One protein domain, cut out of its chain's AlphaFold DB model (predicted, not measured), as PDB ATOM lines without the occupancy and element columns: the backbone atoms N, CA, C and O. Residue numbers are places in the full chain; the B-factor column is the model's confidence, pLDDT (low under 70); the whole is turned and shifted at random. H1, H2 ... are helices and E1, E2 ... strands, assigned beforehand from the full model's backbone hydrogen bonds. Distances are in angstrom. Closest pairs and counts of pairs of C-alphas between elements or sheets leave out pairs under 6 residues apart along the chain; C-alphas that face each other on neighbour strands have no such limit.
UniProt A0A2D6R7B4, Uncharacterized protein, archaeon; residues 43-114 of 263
ATOM      1  N   TYR A  43     141.230 273.141 250.040       95.38
ATOM      2  CA  TYR A  43     140.357 273.354 248.907       95.38
ATOM      3  C   TYR A  43     140.118 272.036 248.182       95.38
ATOM      4  O   TYR A  43     141.045 271.262 247.953       95.38
ATOM      5  N   TYR A  44     138.867 271.798 247.812       96.19
ATOM      6  CA  TYR A  44     138.457 270.710 246.940       96.19
ATOM      7  C   TYR A  44     138.214 271.277 245.545       96.19
ATOM      8  O   TYR A  44     137.545 272.297 245.399       96.19
ATOM      9  N   ILE A  45     138.754 270.634 244.514       97.25
ATOM     10  CA  ILE A  45     138.637 271.107 243.132       97.25
ATOM     11  C   ILE A  45     137.799 270.103 242.351       97.25
ATOM     12  O   ILE A  45     138.120 268.916 242.318       97.25
ATOM     13  N   THR A  46     136.744 270.579 241.693       97.44
ATOM     14  CA  THR A  46     136.003 269.803 240.695       97.44
ATOM     15  C   THR A  46     136.179 270.430 239.322       97.44
ATOM     16  O   THR A  46     136.129 271.644 239.166       97.44
ATOM     17  N   SER A  47     136.412 269.617 238.294       96.31
ATOM     18  CA  SER A  47     136.612 270.129 236.936       96.31
ATOM     19  C   SER A  47     135.969 269.240 235.885       96.31
ATOM     20  O   SER A  47     135.816 268.036 236.078       96.31
ATOM     21  N   GLN A  48     135.633 269.828 234.739       95.44
ATOM     22  CA  GLN A  48     135.024 269.104 233.626       95.44
ATOM     23  C   GLN A  48     135.892 267.939 233.129       95.44
ATOM     24  O   GLN A  48     135.372 266.878 232.794       95.44
ATOM     25  N   ASP A  49     137.216 268.114 233.108       93.88
ATOM     26  CA  ASP A  49     138.172 267.078 232.698       93.88
ATOM     27  C   ASP A  49     138.131 265.846 233.624       93.88
ATOM     28  O   ASP A  49     138.315 264.714 233.172       93.88
ATOM     29  N   MET A  50     137.786 266.028 234.905       95.06
ATOM     30  CA  MET A  50     137.649 264.912 235.844       95.06
ATOM     31  C   MET A  50     136.468 263.991 235.523       95.06
ATOM     32  O   MET A  50     136.516 262.831 235.927       95.06
ATOM     33  N   ILE A  51     135.459 264.444 234.767       95.25
ATOM     34  CA  ILE A  51     134.320 263.605 234.352       95.25
ATOM     35  C   ILE A  51     134.809 262.449 233.475       95.25
ATOM     36  O   ILE A  51     134.488 261.293 233.737       95.25
ATOM     37  N   GLY A  52     135.634 262.745 232.465       93.50
ATOM     38  CA  GLY A  52     136.189 261.727 231.563       93.50
ATOM     39  C   GLY A  52     137.209 260.803 232.236       93.50
ATOM     40  O   GLY A  52     137.496 259.724 231.727       93.50
ATOM     41  N   LYS A  53     137.735 261.209 233.396       94.94
ATOM     42  CA  LYS A  53     138.699 260.448 234.204       94.94
ATOM     43  C   LYS A  53     138.050 259.738 235.394       94.94
ATOM     44  O   LYS A  53     138.771 259.134 236.187       94.94
ATOM     45  N   ALA A  54     136.718 259.787 235.499       95.88
ATOM     46  CA  ALA A  54     135.973 259.267 236.640       95.88
ATOM     47  C   ALA A  54     136.247 257.806 236.951       95.88
ATOM     48  O   ALA A  54     136.512 257.496 238.104       95.88
ATOM     49  N   GLY A  55     136.347 256.960 235.925       95.62
ATOM     50  CA  GLY A  55     136.721 255.559 236.116       95.62
ATOM     51  C   GLY A  55     138.017 255.380 236.910       95.62
ATOM     52  O   GLY A  55     138.084 254.516 237.773       95.62
ATOM     53  N   VAL A  56     139.034 256.213 236.664       95.31
ATOM     54  CA  VAL A  56     140.360 256.070 237.287       95.31
ATOM     55  C   VAL A  56     140.329 256.461 238.759       95.31
ATOM     56  O   VAL A  56     140.759 255.691 239.613       95.31
ATOM     57  N   TRP A  57     139.842 257.662 239.081       95.00
ATOM     58  CA  TRP A  57     139.798 258.090 240.480       95.00
ATOM     59  C   TRP A  57     138.691 257.386 241.266       95.00
ATOM     60  O   TRP A  57     138.851 257.176 242.465       95.00
ATOM     61  N   GLY A  58     137.614 256.969 240.596       94.69
ATOM     62  CA  GLY A  58     136.576 256.109 241.150       94.69
ATOM     63  C   GLY A  58     137.149 254.761 241.565       94.69
ATOM     64  O   GLY A  58     136.956 254.361 242.706       94.69
ATOM     65  N   HIS A  59     137.954 254.134 240.700       95.06
ATOM     66  CA  HIS A  59     138.639 252.875 240.996       95.06
ATOM     67  C   HIS A  59     139.542 252.964 242.228       95.06
ATOM     68  O   HIS A  59     139.416 252.158 243.150       95.06
ATOM     69  N   PHE A  60     140.395 253.992 242.305       93.06
ATOM     70  CA  PHE A  60     141.224 254.209 243.496       93.06
ATOM     71  C   PHE A  60     140.392 254.501 244.750       93.06
ATOM     72  O   PHE A  60     140.734 254.035 245.836       93.06
ATOM     73  N   GLY A  61     139.306 255.266 244.616       90.44
ATOM     74  CA  GLY A  61     138.412 255.597 245.724       90.44
ATOM     75  C   GLY A  61     137.597 254.406 246.233       90.44
ATOM     76  O   GLY A  61     137.249 254.375 247.410       90.44
ATOM     77  N   SER A  62     137.324 253.421 245.375       91.06
ATOM     78  CA  SER A  62     136.562 252.212 245.702       91.06
ATOM     79  C   SER A  62     137.428 251.023 246.126       91.06
ATOM     80  O   SER A  62     136.935 249.901 246.148       91.06
ATOM     81  N   TRP A  63     138.717 251.234 246.411       92.50
ATOM     82  CA  TRP A  63     139.613 250.134 246.756       92.50
ATOM     83  C   TRP A  63     139.200 249.439 248.055       92.50
ATOM     84  O   TRP A  63     139.228 250.041 249.133       92.50
ATOM     85  N   ASP A  64     138.881 248.151 247.957       92.81
ATOM     86  CA  ASP A  64     138.496 247.325 249.092       92.81
ATOM     87  C   ASP A  64     139.683 246.467 249.563       92.81
ATOM     88  O   ASP A  64     140.104 245.503 248.917       92.81
ATOM     89  N   PHE A  65     140.256 246.831 250.713       91.62
ATOM     90  CA  PHE A  65     141.393 246.119 251.302       91.62
ATOM     91  C   PHE A  65     141.034 244.724 251.820       91.62
ATOM     92  O   PHE A  65     141.900 243.845 251.855       91.62
ATOM     93  N   GLU A  66     139.785 244.513 252.226       93.44
ATOM     94  CA  GLU A  66     139.302 243.217 252.684       93.44
ATOM     95  C   GLU A  66     139.220 242.256 251.497       93.44
ATOM     96  O   GLU A  66     139.867 241.204 251.513       93.44
ATOM     97  N   ARG A  67     138.585 242.686 250.401       95.81
ATOM     98  CA  ARG A  67     138.615 241.948 249.131       95.81
ATOM     99  C   ARG A  67     140.042 241.731 248.646       95.81
ATOM    100  O   ARG A  67     140.413 240.603 248.335       95.81
ATOM    101  N   ALA A  68     140.900 242.750 248.649       96.50
ATOM    102  CA  ALA A  68     142.301 242.573 248.261       96.50
ATOM    103  C   ALA A  68     142.994 241.463 249.071       96.50
ATOM    104  O   ALA A  68     143.699 240.625 248.504       96.50
ATOM    105  N   THR A  69     142.748 241.415 250.383       96.56
ATOM    106  CA  THR A  69     143.295 240.384 251.273       96.56
ATOM    107  C   THR A  69     142.729 239.003 250.944       96.56
ATOM    108  O   THR A  69     143.500 238.047 250.826       96.56
ATOM    109  N   MET A  70     141.416 238.885 250.726       97.75
ATOM    110  CA  MET A  70     140.786 237.631 250.299       97.75
ATOM    111  C   MET A  70     141.383 237.128 248.986       97.75
ATOM    112  O   MET A  70     141.841 235.991 248.917       97.75
ATOM    113  N   PHE A  71     141.435 237.977 247.957       97.88
ATOM    114  CA  PHE A  71     141.911 237.586 246.632       97.88
ATOM    115  C   PHE A  71     143.346 237.053 246.688       97.88
ATOM    116  O   PHE A  71     143.623 235.973 246.171       97.88
ATOM    117  N   GLN A  72     144.246 237.778 247.360       97.19
ATOM    118  CA  GLN A  72     145.664 237.413 247.450       97.19
ATOM    119  C   GLN A  72     145.906 236.086 248.180       97.19
ATOM    120  O   GLN A  72     146.838 235.364 247.835       97.19
ATOM    121  N   ASN A  73     145.078 235.754 249.174       97.88
ATOM    122  CA  ASN A  73     145.265 234.556 249.998       97.88
ATOM    123  C   ASN A  73     144.427 233.352 249.537       97.88
ATOM    124  O   ASN A  73     144.648 232.242 250.017       97.88
ATOM    125  N   VAL A  74     143.468 233.549 248.627       98.06
ATOM    126  CA  VAL A  74     142.533 232.497 248.188       98.06
ATOM    127  C   VAL A  74     142.713 232.126 246.716       98.06
ATOM    128  O   VAL A  74     142.502 230.967 246.347       98.06
ATOM    129  N   ASN A  75     143.100 233.062 245.850       97.75
ATOM    130  CA  ASN A  75     143.246 232.784 244.422       97.75
ATOM    131  C   ASN A  75     144.361 231.753 244.159       97.75
ATOM    132  O   ASN A  75     145.496 231.926 244.595       97.75
ATOM    133  N   GLY A  76     144.044 230.670 243.440       96.31
ATOM    134  CA  GLY A  76     144.996 229.594 243.128       96.31
ATOM    135  C   GLY A  76     145.312 228.638 244.288       96.31
ATOM    136  O   GLY A  76     146.119 227.721 244.121       96.31
ATOM    137  N   VAL A  77     144.677 228.811 245.449       97.25
ATOM    138  CA  VAL A  77     144.825 227.935 246.621       97.25
ATOM    139  C   VAL A  77     143.779 226.808 246.567       97.25
ATOM    140  O   VAL A  77     142.654 227.056 246.140       97.25
ATOM    141  N   PRO A  78     144.083 225.566 247.002       98.00
ATOM    142  CA  PRO A  78     143.098 224.482 247.022       98.00
ATOM    143  C   PRO A  78     141.828 224.841 247.804       98.00
ATOM    144  O   PRO A  78     141.912 225.387 248.904       98.00
ATOM    145  N   ARG A  79     140.655 224.444 247.283       97.31
ATOM    146  CA  ARG A  79     139.329 224.813 247.828       97.31
ATOM    147  C   ARG A  79     139.225 224.705 249.341       97.31
ATOM    148  O   ARG A  79     138.815 225.665 249.978       97.31
ATOM    149  N   GLN A  80     139.603 223.564 249.916       97.31
ATOM    150  CA  GLN A  80     139.489 223.360 251.360       97.31
ATOM    151  C   GLN A  80     140.287 224.408 252.150       97.31
ATOM    152  O   GLN A  80     139.767 224.979 253.097       97.31
ATOM    153  N   GLN A  81     141.517 224.705 251.726       97.88
ATOM    154  CA  GLN A  81     142.370 225.696 252.386       97.88
ATOM    155  C   GLN A  81     141.827 227.117 252.201       97.88
ATOM    156  O   GLN A  81     141.758 227.864 253.172       97.88
ATOM    157  N   GLY A  82     141.393 227.470 250.986       98.00
ATOM    158  CA  GLY A  82     140.820 228.787 250.699       98.00
ATOM    159  C   GLY A  82     139.533 229.054 251.484       98.00
ATOM    160  O   GLY A  82     139.394 230.108 252.096       98.00
ATOM    161  N   VAL A  83     138.622 228.078 251.539       98.38
ATOM    162  CA  VAL A  83     137.380 228.175 252.324       98.38
ATOM    163  C   VAL A  83     137.690 228.290 253.817       98.38
ATOM    164  O   VAL A  83     137.184 229.197 254.468       98.38
ATOM    165  N   THR A  84     138.582 227.452 254.360       98.31
ATOM    166  CA  THR A  84     138.994 227.553 255.771       98.31
ATOM    167  C   THR A  84     139.633 228.906 256.093       98.31
ATOM    168  O   THR A  84     139.366 229.466 257.154       98.31
ATOM    169  N   TYR A  85     140.448 229.461 255.191       98.19
ATOM    170  CA  TYR A  85     141.019 230.796 255.363       98.19
ATOM    171  C   TYR A  85     139.931 231.874 255.451       98.19
ATOM    172  O   TYR A  85     139.980 232.703 256.361       98.19
ATOM    173  N   LEU A  86     138.938 231.832 254.554       98.19
ATOM    174  CA  LEU A  86     137.822 232.781 254.540       98.19
ATOM    175  C   LEU A  86     136.992 232.715 255.829       98.19
ATOM    176  O   LEU A  86     136.712 233.747 256.435       98.19
ATOM    177  N   GLN A  87     136.673 231.508 256.298       98.25
ATOM    178  CA  GLN A  87     135.933 231.310 257.548       98.25
ATOM    179  C   GLN A  87     136.717 231.816 258.766       98.25
ATOM    180  O   GLN A  87     136.178 232.544 259.594       98.25
ATOM    181  N   ASN A  88     138.000 231.460 258.871       97.56
ATOM    182  CA  ASN A  88     138.801 231.790 260.050       97.56
ATOM    183  C   ASN A  88     139.196 233.270 260.113       97.56
ATOM    184  O   ASN A  88     139.323 233.814 261.207       97.56
ATOM    185  N   THR A  89     139.425 233.907 258.961       96.38
ATOM    186  CA  THR A  89     139.943 235.284 258.893       96.38
ATOM    187  C   THR A  89     138.823 236.317 258.838       96.38
ATOM    188  O   THR A  89     138.940 237.360 259.474       96.38
ATOM    189  N   PHE A  90     137.739 236.024 258.116       95.56
ATOM    190  CA  PHE A  90     136.635 236.965 257.885       95.56
ATOM    191  C   PHE A  90     135.329 236.538 258.564       95.56
ATOM    192  O   PHE A  90     134.314 237.206 258.416       95.56
ATOM    193  N   GLY A  91     135.328 235.428 259.310       96.44
ATOM    194  CA  GLY A  91     134.145 234.966 260.042       96.44
ATOM    195  C   GLY A  91     132.994 234.499 259.146       96.44
ATOM    196  O   GLY A  91     131.868 234.387 259.622       96.44
ATOM    197  N   MET A  92     133.263 234.234 257.864       97.19
ATOM    198  CA  MET A  92     132.244 233.839 256.890       97.19
ATOM    199  C   MET A  92     131.605 232.495 257.242       97.19
ATOM    200  O   MET A  92     132.272 231.575 257.731       97.19
ATOM    201  N   SER A  93     130.317 232.341 256.920       97.81
ATOM    202  CA  SER A  93     129.672 231.029 256.959       97.81
ATOM    203  C   SER A  93     130.310 230.090 255.927       97.81
ATOM    204  O   SER A  93     130.940 230.528 254.964       97.81
ATOM    205  N   GLU A  94     130.155 228.775 256.098       96.88
ATOM    206  CA  GLU A  94     130.662 227.818 255.104       96.88
ATOM    207  C   GLU A  94     130.042 228.057 253.717       96.88
ATOM    208  O   GLU A  94     130.737 227.953 252.706       96.88
ATOM    209  N   ALA A  95     128.753 228.402 253.658       97.69
ATOM    210  CA  ALA A  95     128.062 228.684 252.404       97.69
ATOM    211  C   ALA A  95     128.647 229.926 251.713       97.69
ATOM    212  O   ALA A  95     129.019 229.847 250.538       97.69
ATOM    213  N   ASP A  96     128.815 231.022 252.456       97.62
ATOM    214  CA  ASP A  96     129.347 232.282 251.923       97.62
ATOM    215  C   ASP A  96     130.812 232.129 251.522       97.62
ATOM    216  O   ASP A  96     131.195 232.513 250.421       97.62
ATOM    217  N   ALA A  97     131.624 231.457 252.342       98.00
ATOM    218  CA  ALA A  97     133.018 231.175 252.020       98.00
ATOM    219  C   ALA A  97     133.157 230.316 250.751       98.00
ATOM    220  O   ALA A  97     134.052 230.546 249.935       98.00
ATOM    221  N   ASN A  98     132.270 229.337 250.534       97.94
ATOM    222  CA  ASN A  98     132.270 228.530 249.311       97.94
ATOM    223  C   ASN A  98     131.843 229.330 248.072       97.94
ATOM    224  O   ASN A  98     132.415 229.121 246.991       97.94
ATOM    225  N   ALA A  99     130.849 230.210 248.209       97.31
ATOM    226  CA  ALA A  99     130.427 231.115 247.145       97.31
ATOM    227  C   ALA A  99     131.562 232.087 246.795       97.31
ATOM    228  O   ALA A  99     131.997 232.142 245.641       97.31
ATOM    229  N   GLN A 100     132.132 232.731 247.812       97.19
ATOM    230  CA  GLN A 100     133.200 233.707 247.676       97.19
ATOM    231  C   GLN A 100     134.474 233.098 247.088       97.19
ATOM    232  O   GLN A 100     135.080 233.682 246.192       97.19
ATOM    233  N   TYR A 101     134.854 231.890 247.525       98.25
ATOM    234  CA  TYR A 101     135.962 231.140 246.933       98.25
ATOM    235  C   TYR A 101     135.763 230.968 245.424       98.25
ATOM    236  O   TYR A 101     136.685 231.205 244.646       98.25
ATOM    237  N   THR A 102     134.563 230.552 245.012       97.38
ATOM    238  CA  THR A 102     134.245 230.273 243.605       97.38
ATOM    239  C   THR A 102     134.319 231.543 242.762       97.38
ATOM    240  O   THR A 102     134.899 231.521 241.676       97.38
ATOM    241  N   GLU A 103     133.793 232.652 243.282       96.81
ATOM    242  CA  GLU A 103     133.901 233.964 242.648       96.81
ATOM    243  C   GLU A 103     135.372 234.364 242.462       96.81
ATOM    244  O   GLU A 103     135.799 234.606 241.333       96.81
ATOM    245  N   ILE A 104     136.178 234.314 243.532       97.88
ATOM    246  CA  ILE A 104     137.600 234.695 243.513       97.88
ATOM    247  C   ILE A 104     138.393 233.921 242.453       97.88
ATOM    248  O   ILE A 104     139.180 234.531 241.735       97.88
ATOM    249  N   GLN A 105     138.172 232.607 242.300       97.62
ATOM    250  CA  GLN A 105     138.932 231.798 241.329       97.62
ATOM    251  C   GLN A 105     138.709 232.213 239.866       97.62
ATOM    252  O   GLN A 105     139.518 231.881 239.000       97.62
ATOM    253  N   THR A 106     137.591 232.875 239.568       95.56
ATOM    254  CA  THR A 106     137.212 233.257 238.195       95.56
ATOM    255  C   THR A 106     137.216 234.764 237.971       95.56
ATOM    256  O   THR A 106     137.141 235.229 236.832       95.56
ATOM    257  N   ALA A 107     137.324 235.529 239.051       96.06
ATOM    258  CA  ALA A 107     137.284 236.968 239.036       96.06
ATOM    259  C   ALA A 107     138.544 237.573 238.403       96.06
ATOM    260  O   ALA A 107     139.673 237.113 238.576       96.06
ATOM    261  N   ASN A 108     138.352 238.693 237.709       96.31
ATOM    262  CA  ASN A 108     139.453 239.589 237.403       96.31
ATOM    263  C   ASN A 108     139.817 240.352 238.686       96.31
ATOM    264  O   ASN A 108     138.995 241.121 239.178       96.31
ATOM    265  N   ALA A 109     141.031 240.129 239.201       94.62
ATOM    266  CA  ALA A 109     141.496 240.684 240.476       94.62
ATOM    267  C   ALA A 109     141.221 242.187 240.599       94.62
ATOM    268  O   ALA A 109     140.614 242.632 241.564       94.62
ATOM    269  N   ASP A 110     141.628 242.940 239.578       94.94
ATOM    270  CA  ASP A 110     141.515 244.394 239.519       94.94
ATOM    271  C   ASP A 110     140.063 244.861 239.700       94.94
ATOM    272  O   ASP A 110     139.764 245.583 240.646       94.94
ATOM    273  N   ARG A 111     139.134 244.354 238.881       94.44
ATOM    274  CA  ARG A 111     137.713 244.738 238.950       94.44
ATOM    275  C   ARG A 111     136.977 244.216 240.175       94.44
ATOM    276  O   ARG A 111     135.998 244.826 240.597       94.44
ATOM    277  N   TRP A 112     137.384 243.059 240.687       95.25
ATOM    278  CA  TRP A 112     136.724 242.431 241.826       95.25
ATOM    279  C   TRP A 112     137.091 243.117 243.142       95.25
ATOM    280  O   TRP A 112     136.216 243.348 243.978       95.25
ATOM    281  N   ILE A 113     138.367 243.491 243.284       95.88
ATOM    282  CA  ILE A 113     138.880 244.266 244.417       95.88
ATOM    283  C   ILE A 113     138.347 245.698 244.374       95.88
ATOM    284  O   ILE A 113     137.961 246.236 245.408       95.88
ATOM    285  N   ALA A 114     138.338 246.317 243.193       95.88
ATOM    286  CA  ALA A 114     137.938 247.704 243.032       95.88
ATOM    287  C   ALA A 114     137.241 247.906 241.673       95.88
ATOM    288  O   ALA A 114     137.887 247.821 240.622       95.88
TER     289      ALA A 114
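What this domain is: This is residues 43 to 114 of the 263 residues of an uncharacterized protein of archaeon (UniProt A0A2D6R7B4). What shape does the backbone take from its first printed residue on? A thin arm, residues 43 to 57 with E1, H1 and residues 54 to 57 of H2, sticks out from a small head of helices. In the head H3 and H4 fold into a hairpin, H5 crosses both, and H6 packs on H3. What is it made of, and how spread out is it? The printed part has 72 residues with one named strand and six named helices, in the order E1, H1, H2, H3, H4, H5, H6, and its class is mostly helix. It is loose, with a radius of gyration of the C-alphas of 16.0 A and spans of 49 by 23 by 17 A, the arm lying at one end of the longest.

How they stand to each other: How do the first elements stand? E1, residues 43 to 47, pairs with no named strand and meets H1, residues 48 to 52, only through their link. H1 and H2, residues 54 to 61, also meet only through their link. H2 is apart from H3, residues 65 to 74. What touches H3? H3 is the hub, touching 3 helices. With H4, residues 79 to 90, it forms a helical hairpin at a shallow tilt of 27 degrees, opposite ways; H4 touches it with residues 81 to 86 alone, and the closest C-alphas, of Val 74 and Gly 82, are 4.8 A apart. H5, residues 94 to 106, touches H3 with residues 101 to 105 alone, about perpendicular at 82 degrees, the closest C-alphas being those of Phe 71 and Ile 104, 6.1 A apart. Where do H5 and H6 go? H5 touches H4 at a steep tilt of 65 degrees, opposite ways, the closest C-alphas being those of Val 83 and Ala 97, 5.3 A apart. H6, residues 109 to 113, touches H3, the closest C-alphas being those of Arg 67 and Ile 113, 5.3 A apart. What do the helix backbones show? In H2, H3, H4 and H6 every O i to N i+4 pair is within hydrogen-bond range; in H5 8 of 9 are, and in H1 0 of 1, beside 2 of 2 O i to N i+3 pairs.

Where its parts are: Where does the printed part begin? C-alpha 43, in E1, is at (140.357, 273.354, 248.907), and E1 is 13.0 A long. How long are the longer helices? H3 measures 14.0 A, H4 16.0 A and H5 18.9 A; H5 begins with C-alpha 94 at (130.662, 227.818, 255.104). Where does H6 end? C-alpha 113 is at (138.880, 244.266, 244.417).

The domain as a whole: How large is it? The two C-alphas farthest apart, of Tyr 43 and Gln 80, are 50.1 A apart. Is it unbroken and confident? The printed part has no cut, and its six links are tight. Its mean pLDDT is 96.2, and no printed residue is under 70.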